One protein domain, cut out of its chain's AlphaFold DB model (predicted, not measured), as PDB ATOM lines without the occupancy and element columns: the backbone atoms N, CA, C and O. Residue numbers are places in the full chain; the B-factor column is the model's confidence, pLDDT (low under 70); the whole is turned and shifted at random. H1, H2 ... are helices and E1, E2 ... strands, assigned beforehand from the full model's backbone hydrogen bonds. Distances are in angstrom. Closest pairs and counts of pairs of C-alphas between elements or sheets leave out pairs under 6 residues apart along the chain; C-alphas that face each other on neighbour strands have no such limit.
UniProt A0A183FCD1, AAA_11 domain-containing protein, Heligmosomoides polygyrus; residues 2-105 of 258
ATOM      1  N   ARG A   2     128.006 196.053 166.478       92.25
ATOM      2  CA  ARG A   2     127.011 196.530 165.503       92.25
ATOM      3  C   ARG A   2     127.464 197.892 164.959       92.25
ATOM      4  O   ARG A   2     127.007 198.922 165.464       92.25
ATOM      5  N   PRO A   3     128.432 197.906 164.022       93.75
ATOM      6  CA  PRO A   3     128.967 199.140 163.471       93.75
ATOM      7  C   PRO A   3     127.994 199.766 162.469       93.75
ATOM      8  O   PRO A   3     127.253 199.060 161.781       93.75
ATOM      9  N   VAL A   4     128.033 201.093 162.381       91.31
ATOM     10  CA  VAL A   4     127.403 201.883 161.319       91.31
ATOM     11  C   VAL A   4     128.428 202.864 160.784       91.31
ATOM     12  O   VAL A   4     128.930 203.709 161.523       91.31
ATOM     13  N   ARG A   5     128.713 202.787 159.489       89.25
ATOM     14  CA  ARG A   5     129.494 203.785 158.774       89.25
ATOM     15  C   ARG A   5     128.556 204.813 158.153       89.25
ATOM     16  O   ARG A   5     127.632 204.469 157.422       89.25
ATOM     17  N   TYR A   6     128.784 206.080 158.467       84.69
ATOM     18  CA  TYR A   6     128.082 207.196 157.853       84.69
ATOM     19  C   TYR A   6     129.010 207.931 156.900       84.69
ATOM     20  O   TYR A   6     130.037 208.487 157.304       84.69
ATOM     21  N   VAL A   7     128.591 207.964 155.644       72.75
ATOM     22  CA  VAL A   7     129.200 208.746 154.576       72.75
ATOM     23  C   VAL A   7     128.154 209.753 154.117       72.75
ATOM     24  O   VAL A   7     126.981 209.415 153.979       72.75
ATOM     25  N   SER A   8     128.560 211.008 153.949       65.19
ATOM     26  CA  SER A   8     127.663 212.033 153.420       65.19
ATOM     27  C   SER A   8     127.460 211.780 151.926       65.19
ATOM     28  O   SER A   8     128.354 212.076 151.139       65.19
ATOM     29  N   GLU A   9     126.280 211.291 151.536       55.50
ATOM     30  CA  GLU A   9     125.925 210.943 150.143       55.50
ATOM     31  C   GLU A   9     125.920 212.148 149.169       55.50
ATOM     32  O   GLU A   9     125.793 211.973 147.964       55.50
ATOM     33  N   VAL A  10     126.141 213.379 149.657       51.31
ATOM     34  CA  VAL A  10     126.305 214.595 148.827       51.31
ATOM     35  C   VAL A  10     127.470 214.474 147.832       51.31
ATOM     36  O   VAL A  10     127.468 215.118 146.782       51.31
ATOM     37  N   LEU A  11     128.475 213.652 148.138       47.78
ATOM     38  CA  LEU A  11     129.558 213.360 147.210       47.78
ATOM     39  C   LEU A  11     129.081 212.273 146.240       47.78
ATOM     40  O   LEU A  11     129.131 211.090 146.552       47.78
ATOM     41  N   ALA A  12     128.650 212.676 145.042       41.66
ATOM     42  CA  ALA A  12     128.170 211.790 143.972       41.66
ATOM     43  C   ALA A  12     129.117 210.612 143.623       41.66
ATOM     44  O   ALA A  12     128.692 209.649 142.995       41.66
ATOM     45  N   GLN A  13     130.389 210.660 144.037       47.47
ATOM     46  CA  GLN A  13     131.362 209.572 143.873       47.47
ATOM     47  C   GLN A  13     131.209 208.428 144.900       47.47
ATOM     48  O   GLN A  13     131.632 207.304 144.627       47.47
ATOM     49  N   ASP A  14     130.565 208.670 146.046       47.09
ATOM     50  CA  ASP A  14     130.353 207.662 147.096       47.09
ATOM     51  C   ASP A  14     129.071 206.842 146.892       47.09
ATOM     52  O   ASP A  14     128.944 205.756 147.452       47.09
ATOM     53  N   ALA A  15     128.158 207.279 146.017       50.44
ATOM     54  CA  ALA A  15     126.972 206.500 145.639       50.44
ATOM     55  C   ALA A  15     127.323 205.138 144.988       50.44
ATOM     56  O   ALA A  15     126.482 204.240 144.924       50.44
ATOM     57  N   PHE A  16     128.572 204.979 144.533       53.50
ATOM     58  CA  PHE A  16     129.111 203.766 143.911       53.50
ATOM     59  C   PHE A  16     129.772 202.795 144.902       53.50
ATOM     60  O   PHE A  16     130.010 201.639 144.554       53.50
ATOM     61  N   HIS A  17     130.058 203.232 146.131       57.75
ATOM     62  CA  HIS A  17     130.725 202.422 147.146       57.75
ATOM     63  C   HIS A  17     129.723 202.046 148.238       57.75
ATOM     64  O   HIS A  17     129.443 202.837 149.130       57.75
ATOM     65  N   SER A  18     129.177 200.829 148.168       67.38
ATOM     66  CA  SER A  18     128.326 200.273 149.224       67.38
ATOM     67  C   SER A  18     129.070 199.181 149.985       67.38
ATOM     68  O   SER A  18     129.189 198.050 149.512       67.38
ATOM     69  N   GLY A  19     129.586 199.528 151.158       78.62
ATOM     70  CA  GLY A  19     130.154 198.599 152.121       78.62
ATOM     71  C   GLY A  19     129.081 197.939 152.998       78.62
ATOM     72  O   GLY A  19     128.015 198.510 153.232       78.62
ATOM     73  N   PRO A  20     129.366 196.757 153.573       87.81
ATOM     74  CA  PRO A  20     128.400 195.998 154.381       87.81
ATOM     75  C   PRO A  20     127.978 196.704 155.680       87.81
ATOM     76  O   PRO A  20     127.013 196.300 156.323       87.81
ATOM     77  N   HIS A  21     128.709 197.741 156.093       90.75
ATOM     78  CA  HIS A  21     128.438 198.509 157.307       90.75
ATOM     79  C   HIS A  21     127.954 199.928 157.025       90.75
ATOM     80  O   HIS A  21     127.723 200.678 157.974       90.75
ATOM     81  N   ASP A  22     127.799 200.313 155.759       87.69
ATOM     82  CA  ASP A  22     127.292 201.636 155.426       87.69
ATOM     83  C   ASP A  22     125.830 201.749 155.846       87.69
ATOM     84  O   ASP A  22     125.018 200.854 155.615       87.69
ATOM     85  N   MET A  23     125.487 202.868 156.480       86.38
ATOM     86  CA  MET A  23     124.153 203.119 157.021       86.38
ATOM     87  C   MET A  23     123.062 202.915 155.969       86.38
ATOM     88  O   MET A  23     122.051 202.277 156.236       86.38
ATOM     89  N   ALA A  24     123.312 203.427 154.772       81.94
ATOM     90  CA  ALA A  24     122.534 203.222 153.567       81.94
ATOM     91  C   ALA A  24     122.195 201.746 153.298       81.94
ATOM     92  O   ALA A  24     121.024 201.372 153.225       81.94
ATOM     93  N   THR A  25     123.229 200.911 153.196       86.12
ATOM     94  CA  THR A  25     123.128 199.474 152.922       86.12
ATOM     95  C   THR A  25     122.447 198.730 154.066       86.12
ATOM     96  O   THR A  25     121.641 197.830 153.836       86.12
ATOM     97  N   LEU A  26     122.724 199.118 155.311       91.12
ATOM     98  CA  LEU A  26     122.071 198.541 156.482       91.12
ATOM     99  C   LEU A  26     120.576 198.889 156.530       91.12
ATOM    100  O   LEU A  26     119.762 198.020 156.825       91.12
ATOM    101  N   MET A  27     120.204 200.133 156.214       89.19
ATOM    102  CA  MET A  27     118.808 200.575 156.138       89.19
ATOM    103  C   MET A  27     118.051 199.888 154.999       89.19
ATOM    104  O   MET A  27     116.902 199.499 155.187       89.19
ATOM    105  N   GLU A  28     118.691 199.710 153.844       87.25
ATOM    106  CA  GLU A  28     118.130 198.992 152.698       87.25
ATOM    107  C   GLU A  28     117.787 197.541 153.061       87.25
ATOM    108  O   GLU A  28     116.675 197.083 152.814       87.25
ATOM    109  N   ASN A  29     118.694 196.844 153.747       92.69
ATOM    110  CA  ASN A  29     118.527 195.435 154.112       92.69
ATOM    111  C   ASN A  29     117.784 195.211 155.441       92.69
ATOM    112  O   ASN A  29     117.600 194.067 155.868       92.69
ATOM    113  N   LEU A  30     117.364 196.279 156.127       94.06
ATOM    114  CA  LEU A  30     116.815 196.183 157.481       94.06
ATOM    115  C   LEU A  30     115.514 195.369 157.525       94.06
ATOM    116  O   LEU A  30     115.319 194.588 158.453       94.06
ATOM    117  N   HIS A  31     114.662 195.516 156.506       93.12
ATOM    118  CA  HIS A  31     113.391 194.795 156.386       93.12
ATOM    119  C   HIS A  31     113.572 193.270 156.311       93.12
ATOM    120  O   HIS A  31     112.750 192.528 156.838       93.12
ATOM    121  N   SER A  32     114.667 192.802 155.704       94.06
ATOM    122  CA  SER A  32     114.987 191.374 155.592       94.06
ATOM    123  C   SER A  32     115.731 190.850 156.817       94.06
ATOM    124  O   SER A  32     115.484 189.739 157.268       94.06
ATOM    125  N   THR A  33     116.646 191.647 157.368       94.62
ATOM    126  CA  THR A  33     117.543 191.211 158.453       94.62
ATOM    127  C   THR A  33     116.931 191.329 159.850       94.62
ATOM    128  O   THR A  33     117.365 190.623 160.751       94.62
ATOM    129  N   HIS A  34     115.952 192.218 160.044       94.94
ATOM    130  CA  HIS A  34     115.351 192.522 161.351       94.94
ATOM    131  C   HIS A  34     113.815 192.495 161.307       94.94
ATOM    132  O   HIS A  34     113.163 193.194 162.086       94.94
ATOM    133  N   LYS A  35     113.231 191.691 160.407       92.50
ATOM    134  CA  LYS A  35     111.776 191.575 160.207       92.50
ATOM    135  C   LYS A  35     111.014 191.350 161.514       92.50
ATOM    136  O   LYS A  35     110.028 192.029 161.775       92.50
ATOM    137  N   ASP A  36     111.514 190.451 162.357       94.06
ATOM    138  CA  ASP A  36     110.846 190.054 163.605       94.06
ATOM    139  C   ASP A  36     110.894 191.143 164.688       94.06
ATOM    140  O   ASP A  36     110.185 191.080 165.688       94.06
ATOM    141  N   SER A  37     111.734 192.164 164.498       91.94
ATOM    142  CA  SER A  37     111.877 193.312 165.400       91.94
ATOM    143  C   SER A  37     111.118 194.553 164.908       91.94
ATOM    144  O   SER A  37     111.339 195.651 165.422       91.94
ATOM    145  N   MET A  38     110.256 194.405 163.895       92.50
ATOM    146  CA  MET A  38     109.544 195.500 163.232       92.50
ATOM    147  C   MET A  38     108.031 195.399 163.385       92.50
ATOM    148  O   MET A  38     107.453 194.317 163.358       92.50
ATOM    149  N   SER A  39     107.372 196.557 163.451       94.44
ATOM    150  CA  SER A  39     105.939 196.634 163.161       94.44
ATOM    151  C   SER A  39     105.688 196.427 161.661       94.44
ATOM    152  O   SER A  39     106.562 196.739 160.850       94.44
ATOM    153  N   GLU A  40     104.490 195.986 161.258       94.50
ATOM    154  CA  GLU A  40     104.125 195.885 159.828       94.50
ATOM    155  C   GLU A  40     104.340 197.207 159.081       94.50
ATOM    156  O   GLU A  40     104.834 197.229 157.955       94.50
ATOM    157  N   LYS A  41     104.039 198.329 159.741       94.06
ATOM    158  CA  LYS A  41     104.246 199.669 159.192       94.06
ATOM    159  C   LYS A  41     105.722 199.968 158.931       94.06
ATOM    160  O   LYS A  41     106.051 200.554 157.902       94.06
ATOM    161  N   ASP A  42     106.605 199.617 159.864       92.81
ATOM    162  CA  ASP A  42     108.044 199.825 159.685       92.81
ATOM    163  C   ASP A  42     108.595 198.881 158.612       92.81
ATOM    164  O   ASP A  42     109.393 199.310 157.778       92.81
ATOM    165  N   LEU A  43     108.119 197.633 158.583       94.62
ATOM    166  CA  LEU A  43     108.495 196.644 157.578       94.62
ATOM    167  C   LEU A  43     108.153 197.124 156.162       94.62
ATOM    168  O   LEU A  43     109.018 197.106 155.283       94.62
ATOM    169  N   ASP A  44     106.931 197.613 155.945       92.81
ATOM    170  CA  ASP A  44     106.518 198.203 154.667       92.81
ATOM    171  C   ASP A  44     107.348 199.452 154.330       92.81
ATOM    172  O   ASP A  44     107.826 199.616 153.206       92.81
ATOM    173  N   ALA A  45     107.612 200.315 155.316       88.25
ATOM    174  CA  ALA A  45     108.396 201.526 155.102       88.25
ATOM    175  C   ALA A  45     109.842 201.230 154.659       88.25
ATOM    176  O   ALA A  45     110.331 201.882 153.732       88.25
ATOM    177  N   PHE A  46     110.516 200.252 155.276       90.25
ATOM    178  CA  PHE A  46     111.869 199.839 154.887       90.25
ATOM    179  C   PHE A  46     111.892 199.027 153.590       90.25
ATOM    180  O   PHE A  46     112.810 199.202 152.793       90.25
ATOM    181  N   THR A  47     110.865 198.215 153.320       91.44
ATOM    182  CA  THR A  47     110.718 197.516 152.031       91.44
ATOM    183  C   THR A  47     110.569 198.523 150.891       91.44
ATOM    184  O   THR A  47     111.248 198.436 149.869       91.44
ATOM    185  N   ASN A  48     109.721 199.537 151.081       85.06
ATOM    186  CA  ASN A  48     109.551 200.616 150.118       85.06
ATOM    187  C   ASN A  48     110.839 201.426 149.963       85.06
ATOM    188  O   ASN A  48     111.236 201.695 148.834       85.06
ATOM    189  N   PHE A  49     111.526 201.774 151.055       84.75
ATOM    190  CA  PHE A  49     112.833 202.432 150.980       84.75
ATOM    191  C   PHE A  49     113.828 201.630 150.126       84.75
ATOM    192  O   PHE A  49     114.451 202.200 149.231       84.75
ATOM    193  N   ALA A  50     113.918 200.314 150.336       84.69
ATOM    194  CA  ALA A  50     114.809 199.445 149.574       84.69
ATOM    195  C   ALA A  50     114.455 199.411 148.079       84.69
ATOM    196  O   ALA A  50     115.335 199.532 147.229       84.69
ATOM    197  N   LYS A  51     113.160 199.329 147.741       81.69
ATOM    198  CA  LYS A  51     112.685 199.398 146.348       81.69
ATOM    199  C   LYS A  51     113.068 200.717 145.671       81.69
ATOM    200  O   LYS A  51     113.615 200.696 144.573       81.69
ATOM    201  N   HIS A  52     112.827 201.857 146.327       76.50
ATOM    202  CA  HIS A  52     113.162 203.174 145.770       76.50
ATOM    203  C   HIS A  52     114.671 203.343 145.580       76.50
ATOM    204  O   HIS A  52     115.105 203.876 144.563       76.50
ATOM    205  N   ARG A  53     115.479 202.867 146.537       75.62
ATOM    206  CA  ARG A  53     116.940 202.935 146.448       75.62
ATOM    207  C   ARG A  53     117.488 202.074 145.306       75.62
ATOM    208  O   ARG A  53     118.380 202.525 144.591       75.62
ATOM    209  N   ASN A  54     116.927 200.884 145.088       74.81
ATOM    210  CA  ASN A  54     117.291 200.031 143.953       74.81
ATOM    211  C   ASN A  54     116.899 200.654 142.609       74.81
ATOM    212  O   ASN A  54     117.738 200.712 141.714       74.81
ATOM    213  N   ALA A  55     115.690 201.212 142.501       69.88
ATOM    214  CA  ALA A  55     115.259 201.938 141.306       69.88
ATOM    215  C   ALA A  55     116.145 203.164 141.020       69.88
ATOM    216  O   ALA A  55     116.475 203.440 139.871       69.88
ATOM    217  N   LEU A  56     116.581 203.881 142.064       69.69
ATOM    218  CA  LEU A  56     117.525 204.988 141.922       69.69
ATOM    219  C   LEU A  56     118.889 204.511 141.415       69.69
ATOM    220  O   LEU A  56     119.449 205.118 140.505       69.69
ATOM    221  N   ARG A  57     119.426 203.423 141.980       70.88
ATOM    222  CA  ARG A  57     120.671 202.819 141.487       70.88
ATOM    223  C   ARG A  57     120.534 202.450 140.015       70.88
ATOM    224  O   ARG A  57     121.366 202.874 139.227       70.88
ATOM    225  N   GLU A  58     119.480 201.728 139.647       67.12
ATOM    226  CA  GLU A  58     119.202 201.342 138.262       67.12
ATOM    227  C   GLU A  58     119.128 202.563 137.337       67.12
ATOM    228  O   GLU A  58     119.841 202.603 136.340       67.12
ATOM    229  N   PHE A  59     118.398 203.611 137.725       65.69
ATOM    230  CA  PHE A  59     118.334 204.870 136.980       65.69
ATOM    231  C   PHE A  59     119.715 205.520 136.780       65.69
ATOM    232  O   PHE A  59     120.036 205.967 135.676       65.69
ATOM    233  N   MET A  60     120.557 205.548 137.823       61.59
ATOM    234  CA  MET A  60     121.937 206.038 137.709       61.59
ATOM    235  C   MET A  60     122.783 205.183 136.753       61.59
ATOM    236  O   MET A  60     123.664 205.725 136.089       61.59
ATOM    237  N   PHE A  61     122.526 203.872 136.670       60.81
ATOM    238  CA  PHE A  61     123.236 202.957 135.772       60.81
ATOM    239  C   PHE A  61     122.743 203.030 134.318       60.81
ATOM    240  O   PHE A  61     123.550 202.855 133.408       60.81
ATOM    241  N   THR A  62     121.455 203.306 134.076       62.56
ATOM    242  CA  THR A  62     120.859 203.276 132.726       62.56
ATOM    243  C   THR A  62     121.015 204.571 131.928       62.56
ATOM    244  O   THR A  62     120.804 204.550 130.721       62.56
ATOM    245  N   GLY A  63     121.397 205.685 132.568       54.97
ATOM    246  CA  GLY A  63     121.965 206.870 131.909       54.97
ATOM    247  C   GLY A  63     121.229 207.376 130.661       54.97
ATOM    248  O   GLY A  63     121.768 207.297 129.558       54.97
ATOM    249  N   VAL A  64     120.047 207.975 130.820       48.09
ATOM    250  CA  VAL A  64     119.461 208.774 129.732       48.09
ATOM    251  C   VAL A  64     120.137 210.151 129.734       48.09
ATOM    252  O   VAL A  64     119.842 210.995 130.574       48.09
ATOM    253  N   GLU A  65     121.090 210.303 128.811       46.00
ATOM    254  CA  GLU A  65     121.841 211.509 128.428       46.00
ATOM    255  C   GLU A  65     122.626 212.242 129.534       46.00
ATOM    256  O   GLU A  65     122.082 212.856 130.452       46.00
ATOM    257  N   LYS A  66     123.959 212.258 129.375       46.38
ATOM    258  CA  LYS A  66     124.931 212.893 130.284       46.38
ATOM    259  C   LYS A  66     124.606 214.350 130.654       46.38
ATOM    260  O   LYS A  66     124.956 214.739 131.762       46.38
ATOM    261  N   ASP A  67     123.935 215.116 129.792       48.94
ATOM    262  CA  ASP A  67     123.618 216.535 130.036       48.94
ATOM    263  C   ASP A  67     122.269 216.773 130.736       48.94
ATOM    264  O   ASP A  67     122.125 217.728 131.505       48.94
ATOM    265  N   VAL A  68     121.289 215.883 130.546       46.22
ATOM    266  CA  VAL A  68     120.014 215.905 131.289       46.22
ATOM    267  C   VAL A  68     120.230 215.356 132.701       46.22
ATOM    268  O   VAL A  68     119.703 215.902 133.680       46.22
ATOM    269  N   ALA A  69     121.100 214.347 132.818       46.81
ATOM    270  CA  ALA A  69     121.504 213.750 134.077       46.81
ATOM    271  C   ALA A  69     122.058 214.801 135.042       46.81
ATOM    272  O   ALA A  69     121.570 214.883 136.151       46.81
ATOM    273  N   THR A  70     122.978 215.689 134.669       51.59
ATOM    274  CA  THR A  70     123.641 216.600 135.629       51.59
ATOM    275  C   THR A  70     122.699 217.569 136.354       51.59
ATOM    276  O   THR A  70     122.983 217.975 137.486       51.59
ATOM    277  N   ARG A  71     121.582 217.962 135.727       43.44
ATOM    278  CA  ARG A  71     120.650 218.965 136.274       43.44
ATOM    279  C   ARG A  71     119.548 218.328 137.122       43.44
ATOM    280  O   ARG A  71     119.274 218.821 138.217       43.44
ATOM    281  N   GLU A  72     118.985 217.209 136.669       42.84
ATOM    282  CA  GLU A  72     118.031 216.417 137.454       42.84
ATOM    283  C   GLU A  72     118.736 215.587 138.542       42.84
ATOM    284  O   GLU A  72     118.228 215.510 139.649       42.84
ATOM    285  N   HIS A  73     119.966 215.105 138.332       48.66
ATOM    286  CA  HIS A  73     120.816 214.461 139.352       48.66
ATOM    287  C   HIS A  73     121.165 215.418 140.489       48.66
ATOM    288  O   HIS A  73     121.059 215.044 141.652       48.66
ATOM    289  N   LYS A  74     121.497 216.682 140.181       40.44
ATOM    290  CA  LYS A  74     121.656 217.711 141.219       40.44
ATOM    291  C   LYS A  74     120.355 217.936 141.979       40.44
ATOM    292  O   LYS A  74     120.427 218.033 143.192       40.44
ATOM    293  N   LYS A  75     119.191 217.981 141.317       38.06
ATOM    294  CA  LYS A  75     117.876 218.093 141.983       38.06
ATOM    295  C   LYS A  75     117.503 216.859 142.803       38.06
ATOM    296  O   LYS A  75     116.905 217.021 143.856       38.06
ATOM    297  N   LEU A  76     117.851 215.657 142.356       41.34
ATOM    298  CA  LEU A  76     117.527 214.399 143.024       41.34
ATOM    299  C   LEU A  76     118.428 214.173 144.248       41.34
ATOM    300  O   LEU A  76     117.923 213.874 145.326       41.34
ATOM    301  N   LEU A  77     119.726 214.474 144.123       42.00
ATOM    302  CA  LEU A  77     120.643 214.625 145.260       42.00
ATOM    303  C   LEU A  77     120.230 215.797 146.165       42.00
ATOM    304  O   LEU A  77     120.410 215.721 147.374       42.00
ATOM    305  N   PHE A  78     119.634 216.874 145.632       38.06
ATOM    306  CA  PHE A  78     119.041 217.954 146.438       38.06
ATOM    307  C   PHE A  78     117.754 217.519 147.153       38.06
ATOM    308  O   PHE A  78     117.477 218.018 148.241       38.06
ATOM    309  N   LEU A  79     116.975 216.596 146.586       36.78
ATOM    310  CA  LEU A  79     115.814 215.969 147.225       36.78
ATOM    311  C   LEU A  79     116.249 214.979 148.321       36.78
ATOM    312  O   LEU A  79     115.546 214.850 149.323       36.78
ATOM    313  N   GLU A  80     117.431 214.363 148.193       44.94
ATOM    314  CA  GLU A  80     118.140 213.673 149.284       44.94
ATOM    315  C   GLU A  80     118.795 214.638 150.285       44.94
ATOM    316  O   GLU A  80     118.813 214.368 151.479       44.94
ATOM    317  N   TYR A  81     119.279 215.807 149.871       40.44
ATOM    318  CA  TYR A  81     119.830 216.811 150.790       40.44
ATOM    319  C   TYR A  81     118.723 217.467 151.631       40.44
ATOM    320  O   TYR A  81     118.882 217.716 152.827       40.44
ATOM    321  N   HIS A  82     117.548 217.644 151.026       40.78
ATOM    322  CA  HIS A  82     116.282 217.918 151.701       40.78
ATOM    323  C   HIS A  82     115.550 216.645 152.139       40.78
ATOM    324  O   HIS A  82     114.356 216.746 152.439       40.78
ATOM    325  N   ALA A  83     116.248 215.493 152.196       52.31
ATOM    326  CA  ALA A  83     115.754 214.175 152.590       52.31
ATOM    327  C   ALA A  83     114.567 214.323 153.527       52.31
ATOM    328  O   ALA A  83     114.715 214.739 154.683       52.31
ATOM    329  N   SER A  84     113.384 214.078 152.958       61.53
ATOM    330  CA  SER A  84     112.106 214.469 153.539       61.53
ATOM    331  C   SER A  84     111.998 214.021 154.998       61.53
ATOM    332  O   SER A  84     112.683 213.091 155.435       61.53
ATOM    333  N   GLN A  85     111.088 214.621 155.771       66.00
ATOM    334  CA  GLN A  85     110.785 214.168 157.140       66.00
ATOM    335  C   GLN A  85     110.694 212.629 157.250       66.00
ATOM    336  O   GLN A  85     111.081 212.067 158.272       66.00
ATOM    337  N   ARG A  86     110.297 211.942 156.168       73.12
ATOM    338  CA  ARG A  86     110.319 210.485 156.013       73.12
ATOM    339  C   ARG A  86     111.697 209.836 156.200       73.12
ATOM    340  O   ARG A  86     111.788 208.899 156.978       73.12
ATOM    341  N   ILE A  87     112.770 210.314 155.564       76.25
ATOM    342  CA  ILE A  87     114.130 209.747 155.715       76.25
ATOM    343  C   ILE A  87     114.665 209.989 157.124       76.25
ATOM    344  O   ILE A  87     115.291 209.112 157.720       76.25
ATOM    345  N   LYS A  88     114.352 211.148 157.711       76.75
ATOM    346  CA  LYS A  88     114.670 211.430 159.115       76.75
ATOM    347  C   LYS A  88     113.936 210.485 160.071       76.75
ATOM    348  O   LYS A  88     114.522 210.045 161.061       76.75
ATOM    349  N   ILE A  89     112.666 210.179 159.793       82.44
ATOM    350  CA  ILE A  89     111.876 209.197 160.547       82.44
ATOM    351  C   ILE A  89     112.472 207.798 160.372       82.44
ATOM    352  O   ILE A  89     112.798 207.175 161.377       82.44
ATOM    353  N   LEU A  90     112.712 207.352 159.135       86.06
ATOM    354  CA  LEU A  90     113.326 206.056 158.827       86.06
ATOM    355  C   LEU A  90     114.679 205.894 159.513       86.06
ATOM    356  O   LEU A  90     114.914 204.889 160.168       86.06
ATOM    357  N   THR A  91     115.536 206.911 159.454       85.44
ATOM    358  CA  THR A  91     116.824 206.918 160.156       85.44
ATOM    359  C   THR A  91     116.643 206.733 161.663       85.44
ATOM    360  O   THR A  91     117.338 205.938 162.289       85.44
ATOM    361  N   ARG A  92     115.702 207.457 162.279       86.12
ATOM    362  CA  ARG A  92     115.432 207.323 163.718       86.12
ATOM    363  C   ARG A  92     114.898 205.939 164.074       86.12
ATOM    364  O   ARG A  92     115.261 205.427 165.128       86.12
ATOM    365  N   THR A  93     114.046 205.363 163.234       89.94
ATOM    366  CA  THR A  93     113.529 204.003 163.408       89.94
ATOM    367  C   THR A  93     114.652 202.977 163.245       89.94
ATOM    368  O   THR A  93     114.827 202.136 164.120       89.94
ATOM    369  N   PHE A  94     115.496 203.120 162.221       91.62
ATOM    370  CA  PHE A  94     116.683 202.292 162.001       91.62
ATOM    371  C   PHE A  94     117.592 202.278 163.230       91.62
ATOM    372  O   PHE A  94     117.910 201.211 163.738       91.62
ATOM    373  N   LEU A  95     117.950 203.450 163.766       89.56
ATOM    374  CA  LEU A  95     118.828 203.538 164.938       89.56
ATOM    375  C   LEU A  95     118.235 202.858 166.181       89.56
ATOM    376  O   LEU A  95     118.994 202.379 167.017       89.56
ATOM    377  N   LYS A  96     116.903 202.807 166.313       90.50
ATOM    378  CA  LYS A  96     116.237 202.090 167.410       90.50
ATOM    379  C   LYS A  96     116.268 200.576 167.212       90.50
ATOM    380  O   LYS A  96     116.563 199.868 168.164       90.50
ATOM    381  N   ILE A  97     115.964 200.105 166.002       92.94
ATOM    382  CA  ILE A  97     115.859 198.672 165.686       92.94
ATOM    383  C   ILE A  97     117.247 198.036 165.601       92.94
ATOM    384  O   ILE A  97     117.526 197.059 166.285       92.94
ATOM    385  N   TYR A  98     118.142 198.623 164.803       93.25
ATOM    386  CA  TYR A  98     119.507 198.127 164.617       93.25
ATOM    387  C   TYR A  98     120.368 198.320 165.877       93.25
ATOM    388  O   TYR A  98     121.310 197.565 166.120       93.25
ATOM    389  N   ASN A  99     120.041 199.329 166.696       91.06
ATOM    390  CA  ASN A  99     120.692 199.624 167.973       91.06
ATOM    391  C   ASN A  99     122.239 199.600 167.892       91.06
ATOM    392  O   ASN A  99     122.894 198.780 168.555       91.06
ATOM    393  N   PRO A 100     122.845 200.442 167.033       90.94
ATOM    394  CA  PRO A 100     124.284 200.426 166.796       90.94
ATOM    395  C   PRO A 100     125.079 200.779 168.050       90.94
ATOM    396  O   PRO A 100     124.662 201.610 168.854       90.94
ATOM    397  N   ASN A 101     126.257 200.170 168.190       91.06
ATOM    398  CA  ASN A 101     127.161 200.428 169.314       91.06
ATOM    399  C   ASN A 101     128.555 200.915 168.892       91.06
ATOM    400  O   ASN A 101     129.387 201.187 169.751       91.06
ATOM    401  N   VAL A 102     128.798 201.041 167.586       93.00
ATOM    402  CA  VAL A 102     129.998 201.650 167.009       93.00
ATOM    403  C   VAL A 102     129.572 202.479 165.809       93.00
ATOM    404  O   VAL A 102     128.761 202.032 165.001       93.00
ATOM    405  N   PHE A 103     130.120 203.682 165.681       91.50
ATOM    406  CA  PHE A 103     129.858 204.544 164.537       91.50
ATOM    407  C   PHE A 103     131.171 205.004 163.923       91.50
ATOM    408  O   PHE A 103     132.096 205.389 164.635       91.50
ATOM    409  N   LEU A 104     131.226 204.971 162.597       92.62
ATOM    410  CA  LEU A 104     132.383 205.340 161.796       92.62
ATOM    411  C   LEU A 104     131.973 206.501 160.899       92.62
ATOM    412  O   LEU A 104     131.046 206.375 160.102       92.62
ATOM    413  N   CYS A 105     132.626 207.644 161.033       89.94
ATOM    414  CA  CYS A 105     132.360 208.797 160.187       89.94
ATOM    415  C   CYS A 105     133.547 209.757 160.205       89.94
ATOM    416  O   CYS A 105     134.440 209.655 161.046       89.94
TER     417      CYS A 105
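AT A GLANCE: This is residues 2 to 105 of the 258 residues of the protein "AAA_11 domain-containing protein" of Heligmosomoides polygyrus (UniProt A0A183FCD1). A small parallel sheet of two short strands, E1 and E2, lies to one side of an open helical loop, in which the long helix H3 runs out and H4 and H5 bring the chain back, with H4 clear of H3. The short helix H1 lies between strand E1 and H3, near the middle of the model, and the very short H2 packs on H3. The printed part has 104 residues, with elements in the order E1, H1, H2, H3, H4, H5, E2: five named helices and two named strands, mostly helix. It is compact, with a radius of gyration of the C-alphas of 14.4 A, and only just elongated, spanning 44 by 29 by 22 A.

IN THESE COORDINATES: The sheet's strands are E1, residues 3 to 5, beginning at C-alpha 3 at (128.967, 199.140, 163.471), and E2, residues 102 to 104, ending at C-alpha 104 at (132.383, 205.340, 161.796). The longest helix is H3, residues 40 to 62, measuring 32.7 A from C-alpha 40 at (104.125, 195.885, 159.828) to C-alpha 62 at (120.859, 203.276, 132.726). H4 holds residues 66 to 81 over 21.5 A, and H5 residues 85 to 98 over 19.7 A. H1 is residues 23 to 28, and H2 is residues 30 to 33.

HOW THE PARTS SIT: E1 and E2 are parallel neighbours at 18 degrees, with N 4 to O 102 at 2.9 A and N 104 to O 4 at 2.8 A, both within hydrogen-bond range. With the five helices between them they form a strand-helix-strand unit, two parallel neighbour strands joined through helices. The closest C-alphas of E1 and H1 are those of Val 4 and Met 23, 5.5 A apart. H3 is the hub, touching three other helices. With residues 46 to 53 alone it touches H1, about perpendicular at 75 degrees, closest at the C-alphas of Glu 28 and Ala 50, 4.6 A apart. With residues 43 to 47 alone it touches H2, closest at the C-alphas of His 31 and Leu 43, 5.4 A apart. H3 and H5 only just touch, with 3 pairs of C-alphas within 8 A, the closest being Phe 46 and Leu 90 at 7.5 A; they run opposite ways at a steep tilt of 66 degrees. H4 touches no helix and is apart from H3 and H5. Every O i to N i+4 pair is within hydrogen-bond range in H1, H3 and H5, against 10 of 12 in H4; H2 is too short for such a pair.

THE WHOLE: The C-alphas farthest apart, those of Asp 36 and Asp 67, are 44.6 A apart. Residues 61 to 68, of which 66 to 68 belong to H4, stand free. The printed part has no cut, and its one long link is E1 to H1, with 17 residues. The mean pLDDT of the printed part is 73.6; residues 8 to 18, 55 to 56 and 58 to 85 are under 70, and H4 has a mean of 44.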